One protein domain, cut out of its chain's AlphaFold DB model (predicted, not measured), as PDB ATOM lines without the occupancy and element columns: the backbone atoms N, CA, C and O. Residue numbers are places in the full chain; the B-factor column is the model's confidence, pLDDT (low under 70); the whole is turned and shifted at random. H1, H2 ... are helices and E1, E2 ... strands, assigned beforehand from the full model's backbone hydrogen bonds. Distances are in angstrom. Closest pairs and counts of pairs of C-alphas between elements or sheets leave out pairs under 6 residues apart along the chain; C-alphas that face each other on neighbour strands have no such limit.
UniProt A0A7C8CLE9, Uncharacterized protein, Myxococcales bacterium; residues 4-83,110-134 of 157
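This is residues 4 to 83 and 110 to 134 of the 157 residues of an uncharacterized protein of Myxococcales bacterium (UniProt A0A7C8CLE9). Look first for one twisted sheet of four long strands, E1, E2, E3 and E6, with helix H3 over E6 on one face; the small hairpin E4 and E5 lies off the sheet, beyond the E6 edge, and the long helix H2 lies between that hairpin and E6. At the other edge E1 has only E2 beside it, and the short helix H1 lies out at one end of the model. The printed part has 105 residues with three named helices and six named strands, in the order E1 E2 E3 H1 H2 E4 E5 E6 H3; the class is mixed, helices and strands. The four-stranded sheet has the order E1 - E2 - E3 - E6, all antiparallel, and the whole is compact, with a radius of gyration of the C-alphas of 14.8 A and spans of 43 by 28 by 26 A, only just elongated.

Begin with E1, residues 6 to 14, E2, residues 17 to 28, and E3, residues 31 to 39: they form a meander, each strand the antiparallel neighbour of the one before. In the hairpin E1 and E2, find N 8 and O 23 at 2.9 A; in the hairpin E2 and E3, N 24 and O 35 at 2.8 A. H1, residues 42 to 47, is not on the sheet, but only just, with 4 pairs of C-alphas within 10 A. H2, residues 50 to 65, meets H1 only through their link. E4, residues 68 to 77, bends by 74 degrees at residue 74; its closest C-alpha to H2 is that of Phe 68, 6.5 A from that of Leu 62. E5, residues 80 to 83, forms a hairpin with E4, with N 75 and O 82 at 2.8 A. E6, residues 110 to 119, is an edge strand antiparallel to E3, with N 34 and O 115 at 2.8 A. H2 only grazes the sheet, with its residues 50 to 61. H3, residues 124 to 133, is on one face of the sheet, two layers, at a height over the sheet of 9.5 A; it lies over E6 and along the strands, at 26 degrees on the local plane, and the closest C-alphas are those of Ala 116 and Ile 127, 6.5 A. In H1, H2 and H3 every O i to N i+4 pair is within hydrogen-bond range.

Find C-alpha 6 at (89.807, -10.861, 32.390); from there E1 runs 25.9 A, E2 35.6 A and E3 26.6 A. H2, from C-alpha 50 at (83.615, -38.439, 38.704), is 22.3 A long, E4 23.0 A and E6 29.4 A. H3 ends at C-alpha 133, (89.941, -17.481, 49.425).

The C-alphas farthest apart are those of Val 16 and Ala 121, 43.9 A. Residues 84 to 109 are not printed, and across the cut C-alphas 83 and 110 are 14.4 A apart. The links that are printed whole are tight. The mean pLDDT of the printed part is 87.3, and residues 14 to 17 are under 70.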
ATOM      1  N   THR A   4      92.992  -6.163  36.975       75.94
ATOM      2  CA  THR A   4      91.558  -6.437  36.806       75.94
ATOM      3  C   THR A   4      91.369  -7.783  36.098       75.94
ATOM      4  O   THR A   4      91.971  -7.999  35.043       75.94
ATOM      5  N   PRO A   5      90.546  -8.698  36.643       75.88
ATOM      6  CA  PRO A   5      90.394 -10.015  36.058       75.88
ATOM      7  C   PRO A   5      89.781  -9.929  34.659       75.88
ATOM      8  O   PRO A   5      88.767  -9.265  34.446       75.88
ATOM      9  N   SER A   6      90.378 -10.646  33.714       82.75
ATOM     10  CA  SER A   6      89.807 -10.861  32.390       82.75
ATOM     11  C   SER A   6      88.814 -12.020  32.429       82.75
ATOM     12  O   SER A   6      89.024 -13.015  33.132       82.75
ATOM     13  N   VAL A   7      87.722 -11.896  31.671       85.19
ATOM     14  CA  VAL A   7      86.698 -12.937  31.530       85.19
ATOM     15  C   VAL A   7      86.693 -13.424  30.093       85.19
ATOM     16  O   VAL A   7      86.549 -12.638  29.162       85.19
ATOM     17  N   THR A   8      86.849 -14.730  29.904       82.69
ATOM     18  CA  THR A   8      86.733 -15.373  28.593       82.69
ATOM     19  C   THR A   8      85.665 -16.452  28.646       82.69
ATOM     20  O   THR A   8      85.745 -17.373  29.460       82.69
ATOM     21  N   HIS A   9      84.698 -16.378  27.735       81.06
ATOM     22  CA  HIS A   9      83.737 -17.451  27.507       81.06
ATOM     23  C   HIS A   9      84.203 -18.308  26.334       81.06
ATOM     24  O   HIS A   9      84.565 -17.791  25.277       81.06
ATOM     25  N   ARG A  10      84.201 -19.625  26.513       78.94
ATOM     26  CA  ARG A  10      84.492 -20.593  25.455       78.94
ATOM     27  C   ARG A  10      83.329 -21.561  25.364       78.94
ATOM     28  O   ARG A  10      82.879 -22.080  26.381       78.94
ATOM     29  N   SER A  11      82.863 -21.831  24.151       77.31
ATOM     30  CA  SER A  11      81.970 -22.958  23.913       77.31
ATOM     31  C   SER A  11      82.586 -23.905  22.907       77.31
ATOM     32  O   SER A  11      83.080 -23.459  21.874       77.31
ATOM     33  N   ARG A  12      82.539 -25.200  23.210       77.19
ATOM     34  CA  ARG A  12      82.980 -26.256  22.306       77.19
ATOM     35  C   ARG A  12      81.830 -27.218  22.075       77.19
ATOM     36  O   ARG A  12      81.334 -27.825  23.025       77.19
ATOM     37  N   ASP A  13      81.441 -27.356  20.817       70.75
ATOM     38  CA  ASP A  13      80.474 -28.357  20.394       70.75
ATOM     39  C   ASP A  13      81.204 -29.675  20.114       70.75
ATOM     40  O   ASP A  13      82.190 -29.726  19.377       70.75
ATOM     41  N   LEU A  14      80.739 -30.743  20.752       67.81
ATOM     42  CA  LEU A  14      81.070 -32.125  20.439       67.81
ATOM     43  C   LEU A  14      79.828 -32.801  19.858       67.81
ATOM     44  O   LEU A  14      78.701 -32.377  20.107       67.81
ATOM     45  N   VAL A  15      80.037 -33.911  19.148       67.56
ATOM     46  CA  VAL A  15      78.982 -34.687  18.462       67.56
ATOM     47  C   VAL A  15      77.778 -34.998  19.365       67.56
ATOM     48  O   VAL A  15      76.650 -35.052  18.893       67.56
ATOM     49  N   VAL A  16      78.007 -35.177  20.668       65.62
ATOM     50  CA  VAL A  16      76.982 -35.586  21.643       65.62
ATOM     51  C   VAL A  16      76.609 -34.497  22.655       65.62
ATOM     52  O   VAL A  16      75.754 -34.731  23.510       65.62
ATOM     53  N   ALA A  17      77.275 -33.336  22.632       67.69
ATOM     54  CA  ALA A  17      77.177 -32.364  23.720       67.69
ATOM     55  C   ALA A  17      77.861 -31.022  23.422       67.69
ATOM     56  O   ALA A  17      78.939 -30.987  22.839       67.69
ATOM     57  N   ARG A  18      77.311 -29.930  23.967       76.25
ATOM     58  CA  ARG A  18      77.980 -28.624  24.049       76.25
ATOM     59  C   ARG A  18      78.578 -28.416  25.437       76.25
ATOM     60  O   ARG A  18      77.878 -28.561  26.437       76.25
ATOM     61  N   PHE A  19      79.849 -28.034  25.484       76.31
ATOM     62  CA  PHE A  19      80.547 -27.633  26.703       76.31
ATOM     63  C   PHE A  19      80.664 -26.116  26.727       76.31
ATOM     64  O   PHE A  19      81.108 -25.515  25.746       76.31
ATOM     65  N   VAL A  20      80.269 -25.499  27.839       79.81
ATOM     66  CA  VAL A  20      80.397 -24.055  28.055       79.81
ATOM     67  C   VAL A  20      81.344 -23.841  29.219       79.81
ATOM     68  O   VAL A  20      81.088 -24.328  30.318       79.81
ATOM     69  N   SER A  21      82.433 -23.126  28.961       80.81
ATOM     70  CA  SER A  21      83.456 -22.791  29.941       80.81
ATOM     71  C   SER A  21      83.537 -21.282  30.111       80.81
ATOM     72  O   SER A  21      83.583 -20.538  29.130       80.81
ATOM     73  N   THR A  22      83.620 -20.830  31.355       83.56
ATOM     74  CA  THR A  22      83.951 -19.442  31.676       83.56
ATOM     75  C   THR A  22      85.243 -19.422  32.467       83.56
ATOM     76  O   THR A  22      85.352 -20.080  33.503       83.56
ATOM     77  N   VAL A  23      86.212 -18.656  31.977       85.44
ATOM     78  CA  VAL A  23      87.540 -18.526  32.570       85.44
ATOM     79  C   VAL A  23      87.724 -17.101  33.067       85.44
ATOM     80  O   VAL A  23      87.627 -16.155  32.289       85.44
ATOM     81  N   TYR A  24      88.019 -16.976  34.353       86.44
ATOM     82  CA  TYR A  24      88.451 -15.754  35.013       86.44
ATOM     83  C   TYR A  24      89.959 -15.852  35.228       86.44
ATOM     84  O   TYR A  24      90.415 -16.848  35.794       86.44
ATOM     85  N   LYS A  25      90.728 -14.858  34.778       88.12
ATOM     86  CA  LYS A  25      92.180 -14.789  35.010       88.12
ATOM     87  C   LYS A  25      92.577 -13.424  35.545       88.12
ATOM     88  O   LYS A  25      92.171 -12.417  34.976       88.12
ATOM     89  N   ALA A  26      93.401 -13.399  36.581       86.69
ATOM     90  CA  ALA A  26      94.082 -12.210  37.071       86.69
ATOM     91  C   ALA A  26      95.597 -12.419  36.972       86.69
ATOM     92  O   ALA A  26      96.094 -13.512  37.259       86.69
ATOM     93  N   HIS A  27      96.318 -11.371  36.581       86.06
ATOM     94  CA  HIS A  27      97.765 -11.411  36.387       86.06
ATOM     95  C   HIS A  27      98.484 -10.568  37.444       86.06
ATOM     96  O   HIS A  27      97.944  -9.583  37.955       86.06
ATOM     97  N   ARG A  28      99.707 -10.976  37.795       85.19
ATOM     98  CA  ARG A  28     100.649 -10.193  38.601       85.19
ATOM     99  C   ARG A  28     102.061 -10.406  38.061       85.19
ATOM    100  O   ARG A  28     102.781 -11.293  38.512       85.19
ATOM    101  N   GLY A  29     102.464  -9.589  37.090       85.44
ATOM    102  CA  GLY A  29     103.697  -9.848  36.344       85.44
ATOM    103  C   GLY A  29     103.575 -11.167  35.564       85.44
ATOM    104  O   GLY A  29     102.577 -11.332  34.865       85.44
ATOM    105  N   PRO A  30     104.529 -12.111  35.677       85.50
ATOM    106  CA  PRO A  30     104.434 -13.410  35.008       85.50
ATOM    107  C   PRO A  30     103.463 -14.381  35.703       85.50
ATOM    108  O   PRO A  30     103.127 -15.419  35.137       85.50
ATOM    109  N   ASP A  31     103.026 -14.068  36.927       89.56
ATOM    110  CA  ASP A  31     102.160 -14.937  37.714       89.56
ATOM    111  C   ASP A  31     100.702 -14.814  37.245       89.56
ATOM    112  O   ASP A  31     100.186 -13.713  37.023       89.56
ATOM    113  N   THR A  32     100.011 -15.947  37.146       91.94
ATOM    114  CA  THR A  32      98.604 -16.036  36.751       91.94
ATOM    115  C   THR A  32      97.795 -16.772  37.809       91.94
ATOM    116  O   THR A  32      98.141 -17.866  38.245       91.94
ATOM    117  N   PHE A  33      96.661 -16.190  38.184       91.88
ATOM    118  CA  PHE A  33      95.678 -16.792  39.077       91.88
ATOM    119  C   PHE A  33      94.361 -16.903  38.327       91.88
ATOM    120  O   PHE A  33      93.902 -15.927  37.732       91.88
ATOM    121  N   GLY A  34      93.739 -18.078  38.335       90.88
ATOM    122  CA  GLY A  34      92.528 -18.274  37.560       90.88
ATOM    123  C   GLY A  34      91.510 -19.230  38.151       90.88
ATOM    124  O   GLY A  34      91.800 -20.097  38.982       90.88
ATOM    125  N   VAL A  35      90.284 -19.042  37.675       91.12
ATOM    126  CA  VAL A  35      89.134 -19.899  37.935       91.12
ATOM    127  C   VAL A  35      88.488 -20.217  36.599       91.12
ATOM    128  O   VAL A  35      88.058 -19.321  35.880       91.12
ATOM    129  N   ASN A  36      88.398 -21.494  36.262       91.81
ATOM    130  CA  ASN A  36      87.605 -21.981  35.144       91.81
ATOM    131  C   ASN A  36      86.426 -22.769  35.710       91.81
ATOM    132  O   ASN A  36      86.626 -23.633  36.560       91.81
ATOM    133  N   HIS A  37      85.210 -22.494  35.249       91.06
ATOM    134  CA  HIS A  37      84.104 -23.421  35.443       91.06
ATOM    135  C   HIS A  37      83.540 -23.863  34.103       91.06
ATOM    136  O   HIS A  37      83.399 -23.057  33.186       91.06
ATOM    137  N   THR A  38      83.207 -25.144  34.008       90.50
ATOM    138  CA  THR A  38      82.624 -25.765  32.824       90.50
ATOM    139  C   THR A  38      81.343 -26.490  33.206       90.50
ATOM    140  O   THR A  38      81.349 -27.338  34.102       90.50
ATOM    141  N   ASP A  39      80.245 -26.167  32.526       88.50
ATOM    142  CA  ASP A  39      78.998 -26.918  32.649       88.50
ATOM    143  C   ASP A  39      79.117 -28.231  31.854       88.50
ATOM    144  O   ASP A  39      79.335 -28.232  30.640       88.50
ATOM    145  N   ILE A  40      78.979 -29.359  32.553       87.06
ATOM    146  CA  ILE A  40      78.991 -30.709  31.992       87.06
ATOM    147  C   ILE A  40      77.546 -31.151  31.725       87.06
ATOM    148  O   ILE A  40      76.713 -31.171  32.640       87.06
ATOM    149  N   PRO A  41      77.221 -31.577  30.494       85.69
ATOM    150  CA  PRO A  41      75.901 -32.107  30.183       85.69
ATOM    151  C   PRO A  41      75.525 -33.320  31.041       85.69
ATOM    152  O   PRO A  41      76.331 -34.221  31.272       85.69
ATOM    153  N   LYS A  42      74.255 -33.381  31.471       84.12
ATOM    154  CA  LYS A  42      73.743 -34.439  32.367       84.12
ATOM    155  C   LYS A  42      73.998 -35.849  31.820       84.12
ATOM    156  O   LYS A  42      74.296 -36.740  32.603       84.12
ATOM    157  N   ALA A  43      73.902 -36.035  30.502       84.44
ATOM    158  CA  ALA A  43      74.134 -37.326  29.855       84.44
ATOM    159  C   ALA A  43      75.551 -37.866  30.114       84.44
ATOM    160  O   ALA A  43      75.702 -39.044  30.414       84.44
ATOM    161  N   ILE A  44      76.573 -37.002  30.094       84.06
ATOM    162  CA  ILE A  44      77.966 -37.399  30.350       84.06
ATOM    163  C   ILE A  44      78.142 -37.871  31.796       84.06
ATOM    164  O   ILE A  44      78.790 -38.886  32.035       84.06
ATOM    165  N   LEU A  45      77.510 -37.184  32.750       83.75
ATOM    166  CA  LEU A  45      77.563 -37.538  34.175       83.75
ATOM    167  C   LEU A  45      76.854 -38.860  34.493       83.75
ATOM    168  O   LEU A  45      77.167 -39.491  35.492       83.75
ATOM    169  N   MET A  46      75.890 -39.283  33.669       83.62
ATOM    170  CA  MET A  46      75.206 -40.569  33.855       83.62
ATOM    171  C   MET A  46      76.063 -41.762  33.429       83.62
ATOM    172  O   MET A  46      75.878 -42.856  33.952       83.62
ATOM    173  N   VAL A  47      76.975 -41.565  32.475       87.19
ATOM    174  CA  VAL A  47      77.761 -42.654  31.869       87.19
ATOM    175  C   VAL A  47      79.224 -42.659  32.309       87.19
ATOM    176  O   VAL A  47      79.960 -43.590  31.994       87.19
ATOM    177  N   THR A  48      79.656 -41.631  33.041       87.62
ATOM    178  CA  THR A  48      81.062 -41.404  33.382       87.62
ATOM    179  C   THR A  48      81.223 -41.207  34.880       87.62
ATOM    180  O   THR A  48      80.504 -40.419  35.483       87.62
ATOM    181  N   SER A  49      82.204 -41.880  35.483       89.12
ATOM    182  CA  SER A  49      82.527 -41.656  36.896       89.12
ATOM    183  C   SER A  49      83.210 -40.302  37.119       89.12
ATOM    184  O   SER A  49      84.039 -39.876  36.311       89.12
ATOM    185  N   ASP A  50      82.958 -39.682  38.272       88.25
ATOM    186  CA  ASP A  50      83.615 -38.439  38.704       88.25
ATOM    187  C   ASP A  50      85.143 -38.541  38.619       88.25
ATOM    188  O   ASP A  50      85.818 -37.632  38.137       88.25
ATOM    189  N   ARG A  51      85.709 -39.691  39.011       88.25
ATOM    190  CA  ARG A  51      87.155 -39.944  38.931       88.25
ATOM    191  C   ARG A  51      87.673 -39.863  37.496       88.25
ATOM    192  O   ARG A  51      88.752 -39.314  37.273       88.25
ATOM    193  N   TYR A  52      86.932 -40.415  36.538       90.25
ATOM    194  CA  TYR A  52      87.305 -40.337  35.129       90.25
ATOM    195  C   TYR A  52      87.201 -38.900  34.610       90.25
ATOM    196  O   TYR A  52      88.119 -38.441  33.936       90.25
ATOM    197  N   ILE A  53      86.145 -38.167  34.980       90.56
ATOM    198  CA  ILE A  53      85.980 -36.749  34.620       90.56
ATOM    199  C   ILE A  53      87.170 -35.928  35.119       90.56
ATOM    200  O   ILE A  53      87.776 -35.191  34.343       90.56
ATOM    201  N   LEU A  54      87.550 -36.083  36.391       92.19
ATOM    202  CA  LEU A  54      88.682 -35.362  36.973       92.19
ATOM    203  C   LEU A  54      90.008 -35.727  36.291       92.19
ATOM    204  O   LEU A  54      90.809 -34.837  36.014       92.19
ATOM    205  N   LYS A  55      90.225 -37.008  35.965       92.56
ATOM    206  CA  LYS A  55      91.427 -37.455  35.244       92.56
ATOM    207  C   LYS A  55      91.487 -36.889  33.821       92.56
ATOM    208  O   LYS A  55      92.506 -36.333  33.437       92.56
ATOM    209  N   SER A  56      90.396 -36.974  33.063       91.88
ATOM    210  CA  SER A  56      90.326 -36.423  31.704       91.88
ATOM    211  C   SER A  56      90.497 -34.899  31.702       91.88
ATOM    212  O   SER A  56      91.182 -34.354  30.842       91.88
ATOM    213  N   THR A  57      89.944 -34.218  32.709       92.88
ATOM    214  CA  THR A  57      90.133 -32.775  32.902       92.88
ATOM    215  C   THR A  57      91.593 -32.430  33.151       92.88
ATOM    216  O   THR A  57      92.111 -31.505  32.538       92.88
ATOM    217  N   ARG A  58      92.256 -33.164  34.052       95.38
ATOM    218  CA  ARG A  58      93.685 -33.015  34.328       95.38
ATOM    219  C   ARG A  58      94.505 -33.162  33.048       95.38
ATOM    220  O   ARG A  58      95.330 -32.301  32.772       95.38
ATOM    221  N   ASP A  59      94.243 -34.210  32.271       94.12
ATOM    222  CA  ASP A  59      94.978 -34.497  31.034       94.12
ATOM    223  C   ASP A  59      94.812 -33.356  30.021       94.12
ATOM    224  O   ASP A  59      95.801 -32.792  29.558       94.12
ATOM    225  N   GLY A  60      93.570 -32.932  29.762       92.12
ATOM    226  CA  GLY A  60      93.297 -31.813  28.859       92.12
ATOM    227  C   GLY A  60      93.841 -30.472  29.365       92.12
ATOM    228  O   GLY A  60      94.259 -29.635  28.567       92.12
ATOM    229  N   PHE A  61      93.875 -30.255  30.684       92.50
ATOM    230  CA  PHE A  61      94.456 -29.053  31.282       92.50
ATOM    231  C   PHE A  61      95.977 -29.001  31.072       92.50
ATOM    232  O   PHE A  61      96.486 -27.978  30.611       92.50
ATOM    233  N   LEU A  62      96.689 -30.102  31.342       94.31
ATOM    234  CA  LEU A  62      98.134 -30.217  31.112       94.31
ATOM    235  C   LEU A  62      98.490 -30.039  29.633       94.31
ATOM    236  O   LEU A  62      99.385 -29.263  29.311       94.31
ATOM    237  N   GLU A  63      97.741 -30.679  28.733       93.25
ATOM    238  CA  GLU A  63      97.923 -30.528  27.286       93.25
ATOM    239  C   GLU A  63      97.726 -29.069  26.851       93.25
ATOM    240  O   GLU A  63      98.581 -28.496  26.179       93.25
ATOM    241  N   SER A  64      96.640 -28.426  27.296       88.06
ATOM    242  CA  SER A  64      96.330 -27.040  26.918       88.06
ATOM    243  C   SER A  64      97.334 -26.005  27.435       88.06
ATOM    244  O   SER A  64      97.425 -24.916  26.874       88.06
ATOM    245  N   SER A  65      98.050 -26.334  28.512       86.94
ATOM    246  CA  SER A  65      99.046 -25.470  29.152       86.94
ATOM    247  C   SER A  65     100.480 -25.808  28.738       86.94
ATOM    248  O   SER A  65     101.406 -25.114  29.151       86.94
ATOM    249  N   GLY A  66     100.686 -26.867  27.942       92.56
ATOM    250  CA  GLY A  66     102.022 -27.373  27.619       92.56
ATOM    251  C   GLY A  66     102.811 -27.811  28.859       92.56
ATOM    252  O   GLY A  66     104.038 -27.719  28.875       92.56
ATOM    253  N   ALA A  67     102.117 -28.225  29.922       95.56
ATOM    254  CA  ALA A  67     102.708 -28.492  31.225       95.56
ATOM    255  C   ALA A  67     102.976 -29.979  31.484       95.56
ATOM    256  O   ALA A  67     102.335 -30.869  30.928       95.56
ATOM    257  N   PHE A  68     103.874 -30.238  32.434       96.62
ATOM    258  CA  PHE A  68     104.186 -31.574  32.931       96.62
ATOM    259  C   PHE A  68     103.629 -31.782  34.334       96.62
ATOM    260  O   PHE A  68     103.810 -30.939  35.216       96.62
ATOM    261  N   GLU A  69     102.984 -32.926  34.559       97.69
ATOM    262  CA  GLU A  69     102.531 -33.327  35.891       97.69
ATOM    263  C   GLU A  69     103.727 -33.553  36.828       97.69
ATOM    264  O   GLU A  69     104.667 -34.273  36.499       97.69
ATOM    265  N   VAL A  70     103.658 -32.966  38.024       97.19
ATOM    266  CA  VAL A  70     104.535 -33.290  39.159       97.19
ATOM    267  C   VAL A  70     103.839 -34.280  40.084       97.19
ATOM    268  O   VAL A  70     104.439 -35.259  40.516       97.19
ATOM    269  N   SER A  71     102.569 -34.024  40.408       97.38
ATOM    270  CA  SER A  71     101.763 -34.915  41.240       97.38
ATOM    271  C   SER A  71     100.275 -34.662  41.045       97.38
ATOM    272  O   SER A  71      99.866 -33.505  40.947       97.38
ATOM    273  N   PHE A  72      99.462 -35.712  41.119       97.50
ATOM    274  CA  PHE A  72      98.008 -35.601  41.190       97.50
ATOM    275  C   PHE A  72      97.450 -36.471  42.318       97.50
ATOM    276  O   PHE A  72      97.740 -37.666  42.392       97.50
ATOM    277  N   GLY A  73      96.650 -35.883  43.205       95.81
ATOM    278  CA  GLY A  73      96.152 -36.581  44.388       95.81
ATOM    279  C   GLY A  73      94.842 -36.022  44.937       95.81
ATOM    280  O   GLY A  73      94.351 -34.996  44.463       95.81
ATOM    281  N   PRO A  74      94.243 -36.701  45.928       94.62
ATOM    282  CA  PRO A  74      93.035 -36.218  46.581       94.62
ATOM    283  C   PRO A  74      93.317 -34.941  47.383       94.62
ATOM    284  O   PRO A  74      94.364 -34.793  48.008       94.62
ATOM    285  N   SER A  75      92.349 -34.034  47.401       92.50
ATOM    286  CA  SER A  75      92.360 -32.807  48.195       92.50
ATOM    287  C   SER A  75      90.938 -32.422  48.610       92.50
ATOM    288  O   SER A  75      89.980 -33.172  48.392       92.50
ATOM    289  N   ARG A  76      90.792 -31.258  49.249       89.56
ATOM    290  CA  ARG A  76      89.487 -30.694  49.597       89.56
ATOM    291  C   ARG A  76      89.409 -29.219  49.232       89.56
ATOM    292  O   ARG A  76      90.367 -28.474  49.438       89.56
ATOM    293  N   VAL A  77      88.244 -28.800  48.753       87.50
ATOM    294  CA  VAL A  77      87.881 -27.388  48.581       87.50
ATOM    295  C   VAL A  77      86.543 -27.180  49.264       87.50
ATOM    296  O   VAL A  77      85.573 -27.841  48.909       87.50
ATOM    297  N   ASP A  78      86.509 -26.302  50.266       85.81
ATOM    298  CA  ASP A  78      85.285 -25.990  51.016       85.81
ATOM    299  C   ASP A  78      84.563 -27.251  51.548       85.81
ATOM    300  O   ASP A  78      83.364 -27.449  51.380       85.81
ATOM    301  N   GLY A  79      85.342 -28.196  52.094       84.94
ATOM    302  CA  GLY A  79      84.852 -29.487  52.599       84.94
ATOM    303  C   GLY A  79      84.506 -30.537  51.533       84.94
ATOM    304  O   GLY A  79      84.315 -31.702  51.879       84.94
ATOM    305  N   GLN A  80      84.480 -30.178  50.248       87.56
ATOM    306  CA  GLN A  80      84.136 -31.080  49.146       87.56
ATOM    307  C   GLN A  80      85.369 -31.813  48.603       87.56
ATOM    308  O   GLN A  80      86.471 -31.262  48.593       87.56
ATOM    309  N   SER A  81      85.183 -33.056  48.150       90.31
ATOM    310  CA  SER A  81      86.252 -33.878  47.563       90.31
ATOM    311  C   SER A  81      86.736 -33.277  46.245       90.31
ATOM    312  O   SER A  81      85.942 -33.094  45.327       90.31
ATOM    313  N   ALA A  82      88.032 -33.003  46.145       92.88
ATOM    314  CA  ALA A  82      88.665 -32.433  44.963       92.88
ATOM    315  C   ALA A  82      89.921 -33.229  44.579       92.88
ATOM    316  O   ALA A  82      90.441 -34.024  45.363       92.88
ATOM    317  N   GLY A  83      90.429 -33.012  43.369       95.44
ATOM    318  CA  GLY A  83      91.778 -33.410  42.968       95.44
ATOM    319  C   GLY A  83      92.718 -32.211  43.049       95.44
ATOM    320  O   GLY A  83      92.365 -31.140  42.573       95.44
ATOM    321  N   ARG A 110      78.770 -29.147  37.347       91.50
ATOM    322  CA  ARG A 110      79.792 -28.127  37.104       91.50
ATOM    323  C   ARG A 110      81.153 -28.611  37.534       91.50
ATOM    324  O   ARG A 110      81.338 -28.991  38.686       91.50
ATOM    325  N   LEU A 111      82.096 -28.549  36.610       92.88
ATOM    326  CA  LEU A 111      83.504 -28.786  36.860       92.88
ATOM    327  C   LEU A 111      84.198 -27.447  37.068       92.88
ATOM    328  O   LEU A 111      84.164 -26.591  36.190       92.88
ATOM    329  N   PHE A 112      84.840 -27.285  38.213       93.62
ATOM    330  CA  PHE A 112      85.641 -26.128  38.568       93.62
ATOM    331  C   PHE A 112      87.121 -26.497  38.546       93.62
ATOM    332  O   PHE A 112      87.515 -27.552  39.043       93.62
ATOM    333  N   ILE A 113      87.939 -25.605  37.998       94.75
ATOM    334  CA  ILE A 113      89.395 -25.660  38.045       94.75
ATOM    335  C   ILE A 113      89.864 -24.335  38.632       94.75
ATOM    336  O   ILE A 113      89.740 -23.284  38.004       94.75
ATOM    337  N   PHE A 114      90.400 -24.390  39.841       94.19
ATOM    338  CA  PHE A 114      91.033 -23.255  40.501       94.19
ATOM    339  C   PHE A 114      92.532 -23.420  40.373       94.19
ATOM    340  O   PHE A 114      93.041 -24.438  40.827       94.19
ATOM    341  N   TYR A 115      93.241 -22.478  39.771       95.00
ATOM    342  CA  TYR A 115      94.667 -22.656  39.528       95.00
ATOM    343  C   TYR A 115      95.472 -21.390  39.777       95.00
ATOM    344  O   TYR A 115      94.963 -20.274  39.677       95.00
ATOM    345  N   ALA A 116      96.735 -21.598  40.122       94.94
ATOM    346  CA  ALA A 116      97.764 -20.580  40.191       94.94
ATOM    347  C   ALA A 116      98.997 -21.102  39.450       94.94
ATOM    348  O   ALA A 116      99.449 -22.215  39.724       94.94
ATOM    349  N   GLU A 117      99.510 -20.304  38.526       94.62
ATOM    350  CA  GLU A 117     100.728 -20.522  37.749       94.62
ATOM    351  C   GLU A 117     101.684 -19.405  38.135       94.62
ATOM    352  O   GLU A 117     101.445 -18.244  37.816       94.62
ATOM    353  N   VAL A 118     102.718 -19.725  38.900       94.56
ATOM    354  CA  VAL A 118     103.549 -18.709  39.543       94.56
ATOM    355  C   VAL A 118     105.026 -19.007  39.362       94.56
ATOM    356  O   VAL A 118     105.443 -20.158  39.188       94.56
ATOM    357  N   SER A 119     105.841 -17.962  39.423       91.75
ATOM    358  CA  SER A 119     107.293 -18.088  39.437       91.75
ATOM    359  C   SER A 119     107.765 -18.947  40.617       91.75
ATOM    360  O   SER A 119     107.151 -18.964  41.686       91.75
ATOM    361  N   ALA A 120     108.899 -19.635  40.459       84.69
ATOM    362  CA  ALA A 120     109.459 -20.492  41.510       84.69
ATOM    363  C   ALA A 120     109.813 -19.746  42.812       84.69
ATOM    364  O   ALA A 120     109.959 -20.380  43.853       84.69
ATOM    365  N   ALA A 121     109.939 -18.417  42.756       85.88
ATOM    366  CA  ALA A 121     110.181 -17.563  43.915       85.88
ATOM    367  C   ALA A 121     108.913 -17.281  44.744       85.88
ATOM    368  O   ALA A 121     109.015 -16.764  45.855       85.88
ATOM    369  N   THR A 122     107.724 -17.594  44.221       87.31
ATOM    370  CA  THR A 122     106.457 -17.311  44.904       87.31
ATOM    371  C   THR A 122     106.267 -18.251  46.100       87.31
ATOM    372  O   THR A 122     106.282 -19.471  45.915       87.31
ATOM    373  N   PRO A 123     106.051 -17.726  47.322       87.19
ATOM    374  CA  PRO A 123     105.853 -18.555  48.507       87.19
ATOM    375  C   PRO A 123     104.606 -19.439  48.403       87.19
ATOM    376  O   PRO A 123     103.543 -19.003  47.947       87.19
ATOM    377  N   ALA A 124     104.699 -20.674  48.900       84.44
ATOM    378  CA  ALA A 124     103.581 -21.615  48.901       84.44
ATOM    379  C   ALA A 124     102.375 -21.088  49.702       84.44
ATOM    380  O   ALA A 124     101.223 -21.374  49.370       84.44
ATOM    381  N   GLU A 125     102.618 -20.284  50.739       86.50
ATOM    382  CA  GLU A 125     101.586 -19.633  51.546       86.50
ATOM    383  C   GLU A 125     100.713 -18.690  50.716       86.50
ATOM    384  O   GLU A 125      99.512 -18.592  50.966       86.50
ATOM    385  N   GLU A 126     101.289 -18.007  49.723       85.44
ATOM    386  CA  GLU A 126     100.550 -17.085  48.862       85.44
ATOM    387  C   GLU A 126      99.587 -17.847  47.943       85.44
ATOM    388  O   GLU A 126      98.397 -17.528  47.881       85.44
ATOM    389  N   ILE A 127     100.076 -18.927  47.324       86.94
ATOM    390  CA  ILE A 127      99.277 -19.848  46.503       86.94
ATOM    391  C   ILE A 127      98.126 -20.429  47.334       86.94
ATOM    392  O   ILE A 127      96.964 -20.409  46.922       86.94
ATOM    393  N   ASN A 128      98.437 -20.910  48.540       85.19
ATOM    394  CA  ASN A 128      97.451 -21.492  49.442       85.19
ATOM    395  C   ASN A 128      96.407 -20.470  49.895       85.19
ATOM    396  O   ASN A 128      95.227 -20.808  49.964       85.19
ATOM    397  N   ARG A 129      96.806 -19.220  50.167       85.75
ATOM    398  CA  ARG A 129      95.883 -18.140  50.537       85.75
ATOM    399  C   ARG A 129      94.919 -17.818  49.400       85.75
ATOM    400  O   ARG A 129      93.724 -17.690  49.656       85.75
ATOM    401  N   TYR A 130      95.413 -17.741  48.163       87.25
ATOM    402  CA  TYR A 130      94.557 -17.585  46.987       87.25
ATOM    403  C   TYR A 130      93.550 -18.737  46.890       87.25
ATOM    404  O   TYR A 130      92.343 -18.496  46.913       87.25
ATOM    405  N   LEU A 131      94.018 -19.988  46.883       84.69
ATOM    406  CA  LEU A 131      93.142 -21.157  46.753       84.69
ATOM    407  C   LEU A 131      92.140 -21.281  47.912       84.69
ATOM    408  O   LEU A 131      91.019 -21.742  47.707       84.69
ATOM    409  N   ALA A 132      92.514 -20.860  49.123       83.75
ATOM    410  CA  ALA A 132      91.641 -20.850  50.296       83.75
ATOM    411  C   ALA A 132      90.637 -19.684  50.310       83.75
ATOM    412  O   ALA A 132      89.643 -19.747  51.035       83.75
ATOM    413  N   SER A 133      90.870 -18.618  49.538       84.06
ATOM    414  CA  SER A 133      89.941 -17.481  49.425       84.06
ATOM    415  C   SER A 133      88.709 -17.799  48.575       84.06
ATOM    416  O   SER A 133      87.677 -17.142  48.694       84.06
ATOM    417  N   ILE A 134      88.801 -18.840  47.749       83.88
ATOM    418  CA  ILE A 134      87.746 -19.240  46.828       83.88
ATOM    419  C   ILE A 134      86.555 -19.776  47.624       83.88
ATOM    420  O   ILE A 134      86.697 -20.572  48.557       83.88
TER     421      ILE A 134